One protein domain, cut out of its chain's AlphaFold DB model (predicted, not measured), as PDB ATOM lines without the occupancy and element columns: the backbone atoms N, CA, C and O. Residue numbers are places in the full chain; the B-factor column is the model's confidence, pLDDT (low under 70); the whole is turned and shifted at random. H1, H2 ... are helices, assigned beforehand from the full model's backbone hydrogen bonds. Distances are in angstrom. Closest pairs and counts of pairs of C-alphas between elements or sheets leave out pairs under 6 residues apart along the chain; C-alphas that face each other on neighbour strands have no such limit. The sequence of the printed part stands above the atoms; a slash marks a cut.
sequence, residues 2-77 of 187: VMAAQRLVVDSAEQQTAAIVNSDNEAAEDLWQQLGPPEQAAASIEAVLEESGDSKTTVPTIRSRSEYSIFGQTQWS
ATOM      1  N   VAL A   2      87.688   9.213  10.377       94.38
ATOM      2  CA  VAL A   2      88.818   9.006   9.433       94.38
ATOM      3  C   VAL A   2      90.151   8.780  10.156       94.38
ATOM      4  O   VAL A   2      90.798   7.766   9.929       94.38
ATOM      5  N   MET A   3      90.489   9.641  11.120       95.88
ATOM      6  CA  MET A   3      91.693   9.474  11.948       95.88
ATOM      7  C   MET A   3      91.705   8.194  12.799       95.88
ATOM      8  O   MET A   3      92.771   7.665  13.089       95.88
ATOM      9  N   ALA A   4      90.539   7.672  13.194       95.31
ATOM     10  CA  ALA A   4      90.465   6.387  13.890       95.31
ATOM     11  C   ALA A   4      90.717   5.229  12.908       95.31
ATOM     12  O   ALA A   4      91.480   4.318  13.211       95.31
ATOM     13  N   ALA A   5      90.132   5.294  11.706       93.88
ATOM     14  CA  ALA A   5      90.289   4.274  10.671       93.88
ATOM     15  C   ALA A   5      91.728   4.203  10.130       93.88
ATOM     16  O   ALA A   5      92.221   3.114   9.856       93.88
ATOM     17  N   GLN A   6      92.441   5.333  10.071       93.38
ATOM     18  CA  GLN A   6      93.869   5.397   9.721       93.38
ATOM     19  C   GLN A   6      94.775   4.573  10.654       93.38
ATOM     20  O   GLN A   6      95.898   4.244  10.284       93.38
ATOM     21  N   ARG A   7      94.303   4.223  11.857       92.12
ATOM     22  CA  ARG A   7      95.045   3.392  12.822       92.12
ATOM     23  C   ARG A   7      94.894   1.895  12.557       92.12
ATOM     24  O   ARG A   7      95.583   1.093  13.184       92.12
ATOM     25  N   LEU A   8      93.986   1.507  11.663       88.31
ATOM     26  CA  LEU A   8      93.800   0.122  11.253       88.31
ATOM     27  C   LEU A   8      94.844  -0.269  10.199       88.31
ATOM     28  O   LEU A   8      95.318   0.558   9.427       88.31
ATOM     29  N   VAL A   9      95.161  -1.563  10.104       79.94
ATOM     30  CA  VAL A   9      96.054  -2.117   9.061       79.94
ATOM     31  C   VAL A   9      95.272  -2.408   7.765       79.94
ATOM     32  O   VAL A   9      95.533  -3.384   7.065       79.94
ATOM     33  N   VAL A  10      94.251  -1.601   7.472       83.44
ATOM     34  CA  VAL A  10      93.353  -1.767   6.322       83.44
ATOM     35  C   VAL A  10      93.545  -0.577   5.390       83.44
ATOM     36  O   VAL A  10      93.512   0.570   5.833       83.44
ATOM     37  N   ASP A  11      93.744  -0.848   4.099       86.81
ATOM     38  CA  ASP A  11      93.780   0.215   3.096       86.81
ATOM     39  C   ASP A  11      92.372   0.791   2.907       86.81
ATOM     40  O   ASP A  11      91.435   0.076   2.555       86.81
ATOM     41  N   SER A  12      92.231   2.082   3.199       92.12
ATOM     42  CA  SER A  12      90.963   2.818   3.158       92.12
ATOM     43  C   SER A  12      91.119   4.215   2.548       92.12
ATOM     44  O   SER A  12      90.289   5.097   2.772       92.12
ATOM     45  N   ALA A  13      92.195   4.460   1.792       93.38
ATOM     46  CA  ALA A  13      92.529   5.795   1.289       93.38
ATOM     47  C   ALA A  13      91.429   6.406   0.398       93.38
ATOM     48  O   ALA A  13      91.181   7.616   0.453       93.38
ATOM     49  N   GLU A  14      90.747   5.576  -0.393       96.06
ATOM     50  CA  GLU A  14      89.628   5.997  -1.239       96.06
ATOM     51  C   GLU A  14      88.425   6.430  -0.395       96.06
ATOM     52  O   GLU A  14      87.918   7.537  -0.583       96.06
ATOM     53  N   GLN A  15      88.031   5.630   0.601       97.62
ATOM     54  CA  GLN A  15      86.919   5.958   1.495       97.62
ATOM     55  C   GLN A  15      87.217   7.207   2.326       97.62
ATOM     56  O   GLN A  15      86.348   8.060   2.490       97.62
ATOM     57  N   GLN A  16      88.449   7.364   2.818       97.06
ATOM     58  CA  GLN A  16      88.862   8.580   3.525       97.06
ATOM     59  C   GLN A  16      88.752   9.811   2.625       97.06
ATOM     60  O   GLN A  16      88.266  10.857   3.063       97.06
ATOM     61  N   THR A  17      89.162   9.677   1.361       98.06
ATOM     62  CA  THR A  17      89.061  10.761   0.385       98.06
ATOM     63  C   THR A  17      87.609  11.118   0.117       98.06
ATOM     64  O   THR A  17      87.236  12.275   0.288       98.06
ATOM     65  N   ALA A  18      86.771  10.140  -0.222       98.31
ATOM     66  CA  ALA A  18      85.355  10.365  -0.486       98.31
ATOM     67  C   ALA A  18      84.621  10.957   0.734       98.31
ATOM     68  O   ALA A  18      83.883  11.934   0.596       98.31
ATOM     69  N   ALA A  19      84.882  10.444   1.940       98.19
ATOM     70  CA  ALA A  19      84.235  10.909   3.163       98.19
ATOM     71  C   ALA A  19      84.606  12.357   3.532       98.19
ATOM     72  O   ALA A  19      83.748  13.111   3.991       98.19
ATOM     73  N   ILE A  20      85.865  12.776   3.348       98.38
ATOM     74  CA  ILE A  20      86.285  14.149   3.677       98.38
ATOM     75  C   ILE A  20      86.008  15.115   2.528       98.38
ATOM     76  O   ILE A  20      85.352  16.131   2.752       98.38
ATOM     77  N   VAL A  21      86.486  14.804   1.319       98.50
ATOM     78  CA  VAL A  21      86.455  15.720   0.168       98.50
ATOM     79  C   VAL A  21      85.040  15.880  -0.372       98.50
ATOM     80  O   VAL A  21      84.569  17.003  -0.526       98.50
ATOM     81  N   ASN A  22      84.337  14.767  -0.589       97.88
ATOM     82  CA  ASN A  22      82.998  14.782  -1.184       97.88
ATOM     83  C   ASN A  22      81.885  14.799  -0.130       97.88
ATOM     84  O   ASN A  22      80.717  14.972  -0.469       97.88
ATOM     85  N   SER A  23      82.222  14.636   1.154       96.88
ATOM     86  CA  SER A  23      81.243  14.403   2.222       96.88
ATOM     87  C   SER A  23      80.364  13.168   1.970       96.88
ATOM     88  O   SER A  23      79.182  13.169   2.314       96.88
ATOM     89  N   ASP A  24      80.938  12.133   1.351       97.94
ATOM     90  CA  ASP A  24      80.228  10.911   0.985       97.94
ATOM     91  C   ASP A  24      79.831  10.102   2.233       97.94
ATOM     92  O   ASP A  24      80.677   9.674   3.024       97.94
ATOM     93  N   ASN A  25      78.521   9.911   2.416       96.12
ATOM     94  CA  ASN A  25      77.968   9.226   3.582       96.12
ATOM     95  C   ASN A  25      78.147   7.703   3.531       96.12
ATOM     96  O   ASN A  25      78.209   7.078   4.589       96.12
ATOM     97  N   GLU A  26      78.220   7.103   2.342       97.38
ATOM     98  CA  GLU A  26      78.441   5.663   2.186       97.38
ATOM     99  C   GLU A  26      79.891   5.327   2.535       97.38
ATOM    100  O   GLU A  26      80.136   4.484   3.397       97.38
ATOM    101  N   ALA A  27      80.849   6.093   2.008       98.06
ATOM    102  CA  ALA A  27      82.257   5.976   2.380       98.06
ATOM    103  C   ALA A  27      82.482   6.213   3.884       98.06
ATOM    104  O   ALA A  27      83.305   5.552   4.522       98.06
ATOM    105  N   ALA A  28      81.738   7.153   4.470       97.56
ATOM    106  CA  ALA A  28      81.758   7.396   5.904       97.56
ATOM    107  C   ALA A  28      81.236   6.187   6.707       97.56
ATOM    108  O   ALA A  28      81.857   5.787   7.692       97.56
ATOM    109  N   GLU A  29      80.129   5.574   6.286       96.88
ATOM    110  CA  GLU A  29      79.585   4.375   6.933       96.88
ATOM    111  C   GLU A  29      80.529   3.167   6.785       96.88
ATOM    112  O   GLU A  29      80.711   2.418   7.746       96.88
ATOM    113  N   ASP A  30      81.196   3.010   5.642       97.12
ATOM    114  CA  ASP A  30      82.208   1.967   5.434       97.12
ATOM    115  C   ASP A  30      83.381   2.111   6.409       97.12
ATOM    116  O   ASP A  30      83.823   1.130   7.012       97.12
ATOM    117  N   LEU A  31      83.877   3.337   6.608       97.56
ATOM    118  CA  LEU A  31      84.923   3.613   7.594       97.56
ATOM    119  C   LEU A  31      84.452   3.300   9.016       97.56
ATOM    120  O   LEU A  31      85.222   2.751   9.801       97.56
ATOM    121  N   TRP A  32      83.202   3.625   9.355       97.31
ATOM    122  CA  TRP A  32      82.616   3.272  10.647       97.31
ATOM    123  C   TRP A  32      82.580   1.752  10.854       97.31
ATOM    124  O   TRP A  32      83.028   1.267  11.891       97.31
ATOM    125  N   GLN A  33      82.109   0.994   9.861       96.12
ATOM    126  CA  GLN A  33      82.022  -0.469   9.936       96.12
ATOM    127  C   GLN A  33      83.398  -1.134  10.071       96.12
ATOM    128  O   GLN A  33      83.532  -2.139  10.773       96.12
ATOM    129  N   GLN A  34      84.435  -0.565   9.451       96.50
ATOM    130  CA  GLN A  34      85.811  -1.054   9.581       96.50
ATOM    131  C   GLN A  34      86.356  -0.947  11.012       96.50
ATOM    132  O   GLN A  34      87.210  -1.748  11.392       96.50
ATOM    133  N   LEU A  35      85.855  -0.008  11.824       96.94
ATOM    134  CA  LEU A  35      86.245   0.128  13.233       96.94
ATOM    135  C   LEU A  35      85.666  -0.983  14.130       96.94
ATOM    136  O   LEU A  35      86.058  -1.085  15.293       96.94
ATOM    137  N   GLY A  36      84.766  -1.818  13.602       96.94
ATOM    138  CA  GLY A  36      84.165  -2.950  14.304       96.94
ATOM    139  C   GLY A  36      82.729  -2.689  14.774       96.94
ATOM    140  O   GLY A  36      82.042  -1.817  14.239       96.94
ATOM    141  N   PRO A  37      82.229  -3.474  15.751       97.50
ATOM    142  CA  PRO A  37      80.898  -3.277  16.324       97.50
ATOM    143  C   PRO A  37      80.709  -1.855  16.884       97.50
ATOM    144  O   PRO A  37      81.701  -1.233  17.272       97.50
ATOM    145  N   PRO A  38      79.467  -1.340  16.988       97.25
ATOM    146  CA  PRO A  38      79.207   0.055  17.351       97.25
ATOM    147  C   PRO A  38      79.923   0.549  18.614       97.25
ATOM    148  O   PRO A  38      80.421   1.669  18.628       97.25
ATOM    149  N   GLU A  39      80.030  -0.279  19.653       98.19
ATOM    150  CA  GLU A  39      80.743   0.049  20.890       98.19
ATOM    151  C   GLU A  39      82.251   0.230  20.665       98.19
ATOM    152  O   GLU A  39      82.863   1.133  21.229       98.19
ATOM    153  N   GLN A  40      82.853  -0.604  19.813       98.44
ATOM    154  CA  GLN A  40      84.270  -0.508  19.459       98.44
ATOM    155  C   GLN A  40      84.540   0.696  18.551       98.44
ATOM    156  O   GLN A  40      85.543   1.393  18.727       98.44
ATOM    157  N   ALA A  41      83.642   0.953  17.599       98.06
ATOM    158  CA  ALA A  41      83.732   2.091  16.697       98.06
ATOM    159  C   ALA A  41      83.621   3.421  17.454       98.06
ATOM    160  O   ALA A  41      84.474   4.296  17.281       98.06
ATOM    161  N   ALA A  42      82.636   3.533  18.350       98.38
ATOM    162  CA  ALA A  42      82.474   4.678  19.239       98.38
ATOM    163  C   ALA A  42      83.729   4.902  20.092       98.38
ATOM    164  O   ALA A  42      84.325   5.972  20.002       98.38
ATOM    165  N   ALA A  43      84.202   3.872  20.803       98.38
ATOM    166  CA  ALA A  43      85.391   3.976  21.652       98.38
ATOM    167  C   ALA A  43      86.655   4.376  20.867       98.38
ATOM    168  O   ALA A  43      87.488   5.132  21.361       98.38
ATOM    169  N   SER A  44      86.799   3.905  19.625       98.19
ATOM    170  CA  SER A  44      87.932   4.271  18.764       98.19
ATOM    171  C   SER A  44      87.891   5.742  18.340       98.19
ATOM    172  O   SER A  44      88.937   6.371  18.190       98.19
ATOM    173  N   ILE A  45      86.697   6.302  18.132       97.94
ATOM    174  CA  ILE A  45      86.525   7.725  17.818       97.94
ATOM    175  C   ILE A  45      86.701   8.573  19.076       97.94
ATOM    176  O   ILE A  45      87.379   9.593  19.008       97.94
ATOM    177  N   GLU A  46      86.155   8.150  20.213       98.50
ATOM    178  CA  GLU A  46      86.329   8.823  21.505       98.50
ATOM    179  C   GLU A  46      87.806   8.894  21.904       98.50
ATOM    180  O   GLU A  46      88.276   9.967  22.259       98.50
ATOM    181  N   ALA A  47      88.582   7.821  21.711       98.19
ATOM    182  CA  ALA A  47      90.028   7.835  21.951       98.19
ATOM    183  C   ALA A  47      90.769   8.900  21.115       98.19
ATOM    184  O   ALA A  47      91.717   9.515  21.594       98.19
ATOM    185  N   VAL A  48      90.326   9.156  19.877       97.81
ATOM    186  CA  VAL A  48      90.867  10.246  19.041       97.81
ATOM    187  C   VAL A  48      90.463  11.623  19.585       97.81
ATOM    188  O   VAL A  48      91.252  12.564  19.535       97.81
ATOM    189  N   LEU A  49      89.238  11.774  20.096       98.19
ATOM    190  CA  LEU A  49      88.784  13.032  20.702       98.19
ATOM    191  C   LEU A  49      89.552  13.332  22.002       98.19
ATOM    192  O   LEU A  49      89.987  14.469  22.211       98.19
ATOM    193  N   GLU A  50      89.801  12.309  22.821       97.94
ATOM    194  CA  GLU A  50      90.537  12.406  24.086       97.94
ATOM    195  C   GLU A  50      91.969  12.928  23.917       97.94
ATOM    196  O   GLU A  50      92.462  13.641  24.792       97.94
ATOM    197  N   GLU A  51      92.626  12.657  22.785       96.88
ATOM    198  CA  GLU A  51      93.966  13.187  22.475       96.88
ATOM    199  C   GLU A  51      93.986  14.717  22.406       96.88
ATOM    200  O   GLU A  51      94.959  15.353  22.808       96.88
ATOM    201  N   SER A  52      92.872  15.324  21.996       96.00
ATOM    202  CA  SER A  52      92.689  16.777  22.042       96.00
ATOM    203  C   SER A  52      92.228  17.295  23.411       96.00
ATOM    204  O   SER A  52      91.991  18.490  23.575       96.00
ATOM    205  N   GLY A  53      92.097  16.421  24.412       97.00
ATOM    206  CA  GLY A  53      91.583  16.737  25.744       97.00
ATOM    207  C   GLY A  53      90.054  16.764  25.843       97.00
ATOM    208  O   GLY A  53      89.526  17.248  26.848       97.00
ATOM    209  N   ASP A  54      89.334  16.276  24.831       97.88
ATOM    210  CA  ASP A  54      87.882  16.098  24.885       97.88
ATOM    211  C   ASP A  54      87.532  14.739  25.505       97.88
ATOM    212  O   ASP A  54      87.474  13.721  24.827       97.88
ATOM    213  N   SER A  55      87.304  14.739  26.819       95.44
ATOM    214  CA  SER A  55      86.876  13.566  27.594       95.44
ATOM    215  C   SER A  55      85.376  13.551  27.905       95.44
ATOM    216  O   SER A  55      84.928  12.825  28.796       95.44
ATOM    217  N   LYS A  56      84.592  14.417  27.249       96.12
ATOM    218  CA  LYS A  56      83.164  14.610  27.554       96.12
ATOM    219  C   LYS A  56      82.256  14.243  26.395       96.12
ATOM    220  O   LYS A  56      81.105  13.885  26.645       96.12
ATOM    221  N   THR A  57      82.730  14.367  25.161       98.12
ATOM    222  CA  THR A  57      81.959  13.959  23.991       98.12
ATOM    223  C   THR A  57      81.812  12.443  23.977       98.12
ATOM    224  O   THR A  57      82.795  11.712  24.000       98.12
ATOM    225  N   THR A  58      80.565  11.976  23.924       98.12
ATOM    226  CA  THR A  58      80.230  10.557  23.768       98.12
ATOM    227  C   THR A  58      79.704  10.320  22.362       98.12
ATOM    228  O   THR A  58      78.787  11.016  21.909       98.12
ATOM    229  N   VAL A  59      80.258   9.327  21.678       98.12
ATOM    230  CA  VAL A  59      79.813   8.897  20.355       98.12
ATOM    231  C   VAL A  59      78.685   7.879  20.537       98.12
ATOM    232  O   VAL A  59      78.860   6.887  21.247       98.12
ATOM    233  N   PRO A  60      77.505   8.084  19.925       97.69
ATOM    234  CA  PRO A  60      76.406   7.138  20.055       97.69
ATOM    235  C   PRO A  60      76.802   5.736  19.582       97.69
ATOM    236  O   PRO A  60      77.531   5.576  18.608       97.69
ATOM    237  N   THR A  61      76.266   4.706  20.233       97.81
ATOM    238  CA  THR A  61      76.390   3.300  19.795       97.81
ATOM    239  C   THR A  61      75.090   2.765  19.195       97.81
ATOM    240  O   THR A  61      75.050   1.675  18.629       97.81
ATOM    241  N   ILE A  62      74.010   3.544  19.292       96.62
ATOM    242  CA  ILE A  62      72.673   3.196  18.818       96.62
ATOM    243  C   ILE A  62      72.219   4.263  17.828       96.62
ATOM    244  O   ILE A  62      72.324   5.461  18.089       96.62
ATOM    245  N   ARG A  63      71.657   3.823  16.700       95.12
ATOM    246  CA  ARG A  63      71.031   4.709  15.716       95.12
ATOM    247  C   ARG A  63      69.649   5.146  16.213       95.12
ATOM    248  O   ARG A  63      68.664   4.456  15.965       95.12
ATOM    249  N   SER A  64      69.569   6.269  16.927       94.19
ATOM    250  CA  SER A  64      68.295   6.777  17.467       94.19
ATOM    251  C   SER A  64      67.372   7.337  16.385       94.19
ATOM    252  O   SER A  64      66.161   7.141  16.451       94.19
ATOM    253  N   ARG A  65      67.940   7.994  15.370       94.19
ATOM    254  CA  ARG A  65      67.241   8.439  14.160       94.19
ATOM    255  C   ARG A  65      67.663   7.568  12.985       94.19
ATOM    256  O   ARG A  65      68.815   7.625  12.562       94.19
ATOM    257  N   SER A  66      66.751   6.730  12.498       92.88
ATOM    258  CA  SER A  66      67.028   5.702  11.482       92.88
ATOM    259  C   SER A  66      67.558   6.254  10.157       92.88
ATOM    260  O   SER A  66      68.300   5.566   9.455       92.88
ATOM    261  N   GLU A  67      67.179   7.486   9.842       92.25
ATOM    262  CA  GLU A  67      67.486   8.211   8.618       92.25
ATOM    263  C   GLU A  67      68.873   8.886   8.635       92.25
ATOM    264  O   GLU A  67      69.326   9.348   7.592       92.25
ATOM    265  N   TYR A  68      69.569   8.900   9.782       93.69
ATOM    266  CA  TYR A  68      70.917   9.466   9.930       93.69
ATOM    267  C   TYR A  68      71.928   8.423  10.419       93.69
ATOM    268  O   TYR A  68      71.577   7.437  11.074       93.69
ATOM    269  N   SER A  69      73.211   8.652  10.128       94.06
ATOM    270  CA  SER A  69      74.299   7.800  10.616       94.06
ATOM    271  C   SER A  69      74.408   7.844  12.143       94.06
ATOM    272  O   SER A  69      73.969   8.796  12.791       94.06
ATOM    273  N   ILE A  70      74.997   6.802  12.739       95.81
ATOM    274  CA  ILE A  70      75.210   6.736  14.195       95.81
ATOM    275  C   ILE A  70      76.150   7.868  14.633       95.81
ATOM    276  O   ILE A  70      75.817   8.660  15.512       95.81
ATOM    277  N   PHE A  71      77.293   7.996  13.958       94.25
ATOM    278  CA  PHE A  71      78.295   9.022  14.249       94.25
ATOM    279  C   PHE A  71      77.802  10.448  13.960       94.25
ATOM    280  O   PHE A  71      78.222  11.379  14.645       94.25
ATOM    281  N   GLY A  72      76.888  10.639  13.001       94.06
ATOM    282  CA  GLY A  72      76.287  11.945  12.704       94.06
ATOM    283  C   GLY A  72      75.388  12.481  13.823       94.06
ATOM    284  O   GLY A  72      75.098  13.671  13.857       94.06
ATOM    285  N   GLN A  73      74.986  11.623  14.765       94.56
ATOM    286  CA  GLN A  73      74.169  11.979  15.931       94.56
ATOM    287  C   GLN A  73      75.022  12.349  17.160       94.56
ATOM    288  O   GLN A  73      74.491  12.521  18.257       94.56
ATOM    289  N   THR A  74      76.344  12.464  16.997       96.25
ATOM    290  CA  THR A  74      77.257  12.868  18.072       96.25
ATOM    291  C   THR A  74      77.029  14.331  18.443       96.25
ATOM    292  O   THR A  74      77.258  15.241  17.641       96.25
ATOM    293  N   GLN A  75      76.643  14.569  19.694       95.81
ATOM    294  CA  GLN A  75      76.558  15.919  20.242       95.81
ATOM    295  C   GLN A  75      77.966  16.414  20.566       95.81
ATOM    296  O   GLN A  75      78.577  15.978  21.535       95.81
ATOM    297  N   TRP A  76      78.474  17.329  19.741       97.44
ATOM    298  CA  TRP A  76      79.849  17.816  19.826       97.44
ATOM    299  C   TRP A  76      79.884  19.343  19.859       97.44
ATOM    300  O   TRP A  76      79.437  19.997  18.911       97.44
ATOM    301  N   SER A  77      80.380  19.913  20.960       98.00
ATOM    302  CA  SER A  77      80.347  21.359  21.194       98.00
ATOM    303  C   SER A  77      81.276  22.120  20.237       98.00
ATOM    304  O   SER A  77      82.239  21.564  19.710       98.00
TER     305      SER A  77
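What this domain is: This is residues 2 to 77 of the 187 residues of an uncharacterized protein of Rhodococcus sp. Leaf258 (UniProt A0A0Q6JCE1). A slanted helical hairpin, H2 and H3, and a longer helix, H4, make the two sides of this small domain, and the very short helix H1 sits between them, packing on H3 and H4. After H4 a long stretch with no named element, residues 52 to 77, folds back past H4 and makes a wide loop round Arg 65 before the printed part ends. The printed part has 76 residues, with four named helices in the order H1, H2, H3, H4 and no named strand; the class is all helix, though under half of the residues, 37 of 76, are in named elements. The whole is compact, with a radius of gyration of the C-alphas of 12.0 A, and it is rounded, spanning 31 by 29 by 23 A.

How they stand to each other: Start at the first printed residue with H1, residues 2 to 5, and go on to H2, residues 13 to 21: the two are close but not clearly touching, and their closest C-alphas, those of Val 2 and Gln 16, are 5.9 A apart. Next look at H3, residues 25 to 34, which forms a helical hairpin with H2. These two touch, closest at the C-alphas of Gln 15 and Ala 27, 4.7 A apart, and run opposite ways at a steep tilt of 44 degrees. H1 touches H3, where the closest C-alphas, those of Ala 5 and Leu 31, are 6.2 A apart. Then find H4, residues 38 to 51, which touches H1 with residues 44 to 48 alone; the closest C-alphas, those of Ala 4 and Ile 45, are 5.7 A apart. H3 and H4 are close but not clearly touching, with the C-alphas of Trp 32 and Ala 41 the closest at 6.3 A, and they stand about perpendicular at 85 degrees. H2 and H4 are apart. In H2 and H3 every O i to N i+4 pair is within hydrogen-bond range, in H4 9 of 10 are, and H1 is too short for such a pair.

Where its parts are: Find C-alpha 2 at (88.818, 9.006, 9.433), where H1 begins; it is 5.1 A long. H2 begins at C-alpha 13, at (92.529, 5.795, 1.289), and is 11.7 A long. H3 is 14.3 A long from C-alpha 25 to C-alpha 34. H4, the longest helix, runs 20.4 A from C-alpha 38 to C-alpha 51 at (93.966, 13.187, 22.475).

The domain as a whole: The two C-alphas farthest apart are those of Val 9 and Arg 65, at 31.1 A. The printed part has no cut; the links H2 to H3 and H3 to H4 are tight, and H1 to H2 is a short link. The C-alphas of residues 52 to 77 lie 6 to 18 A from the mean of all C-alphas. The mean pLDDT of the printed part of this model is 95.9, and no printed residue is under 70.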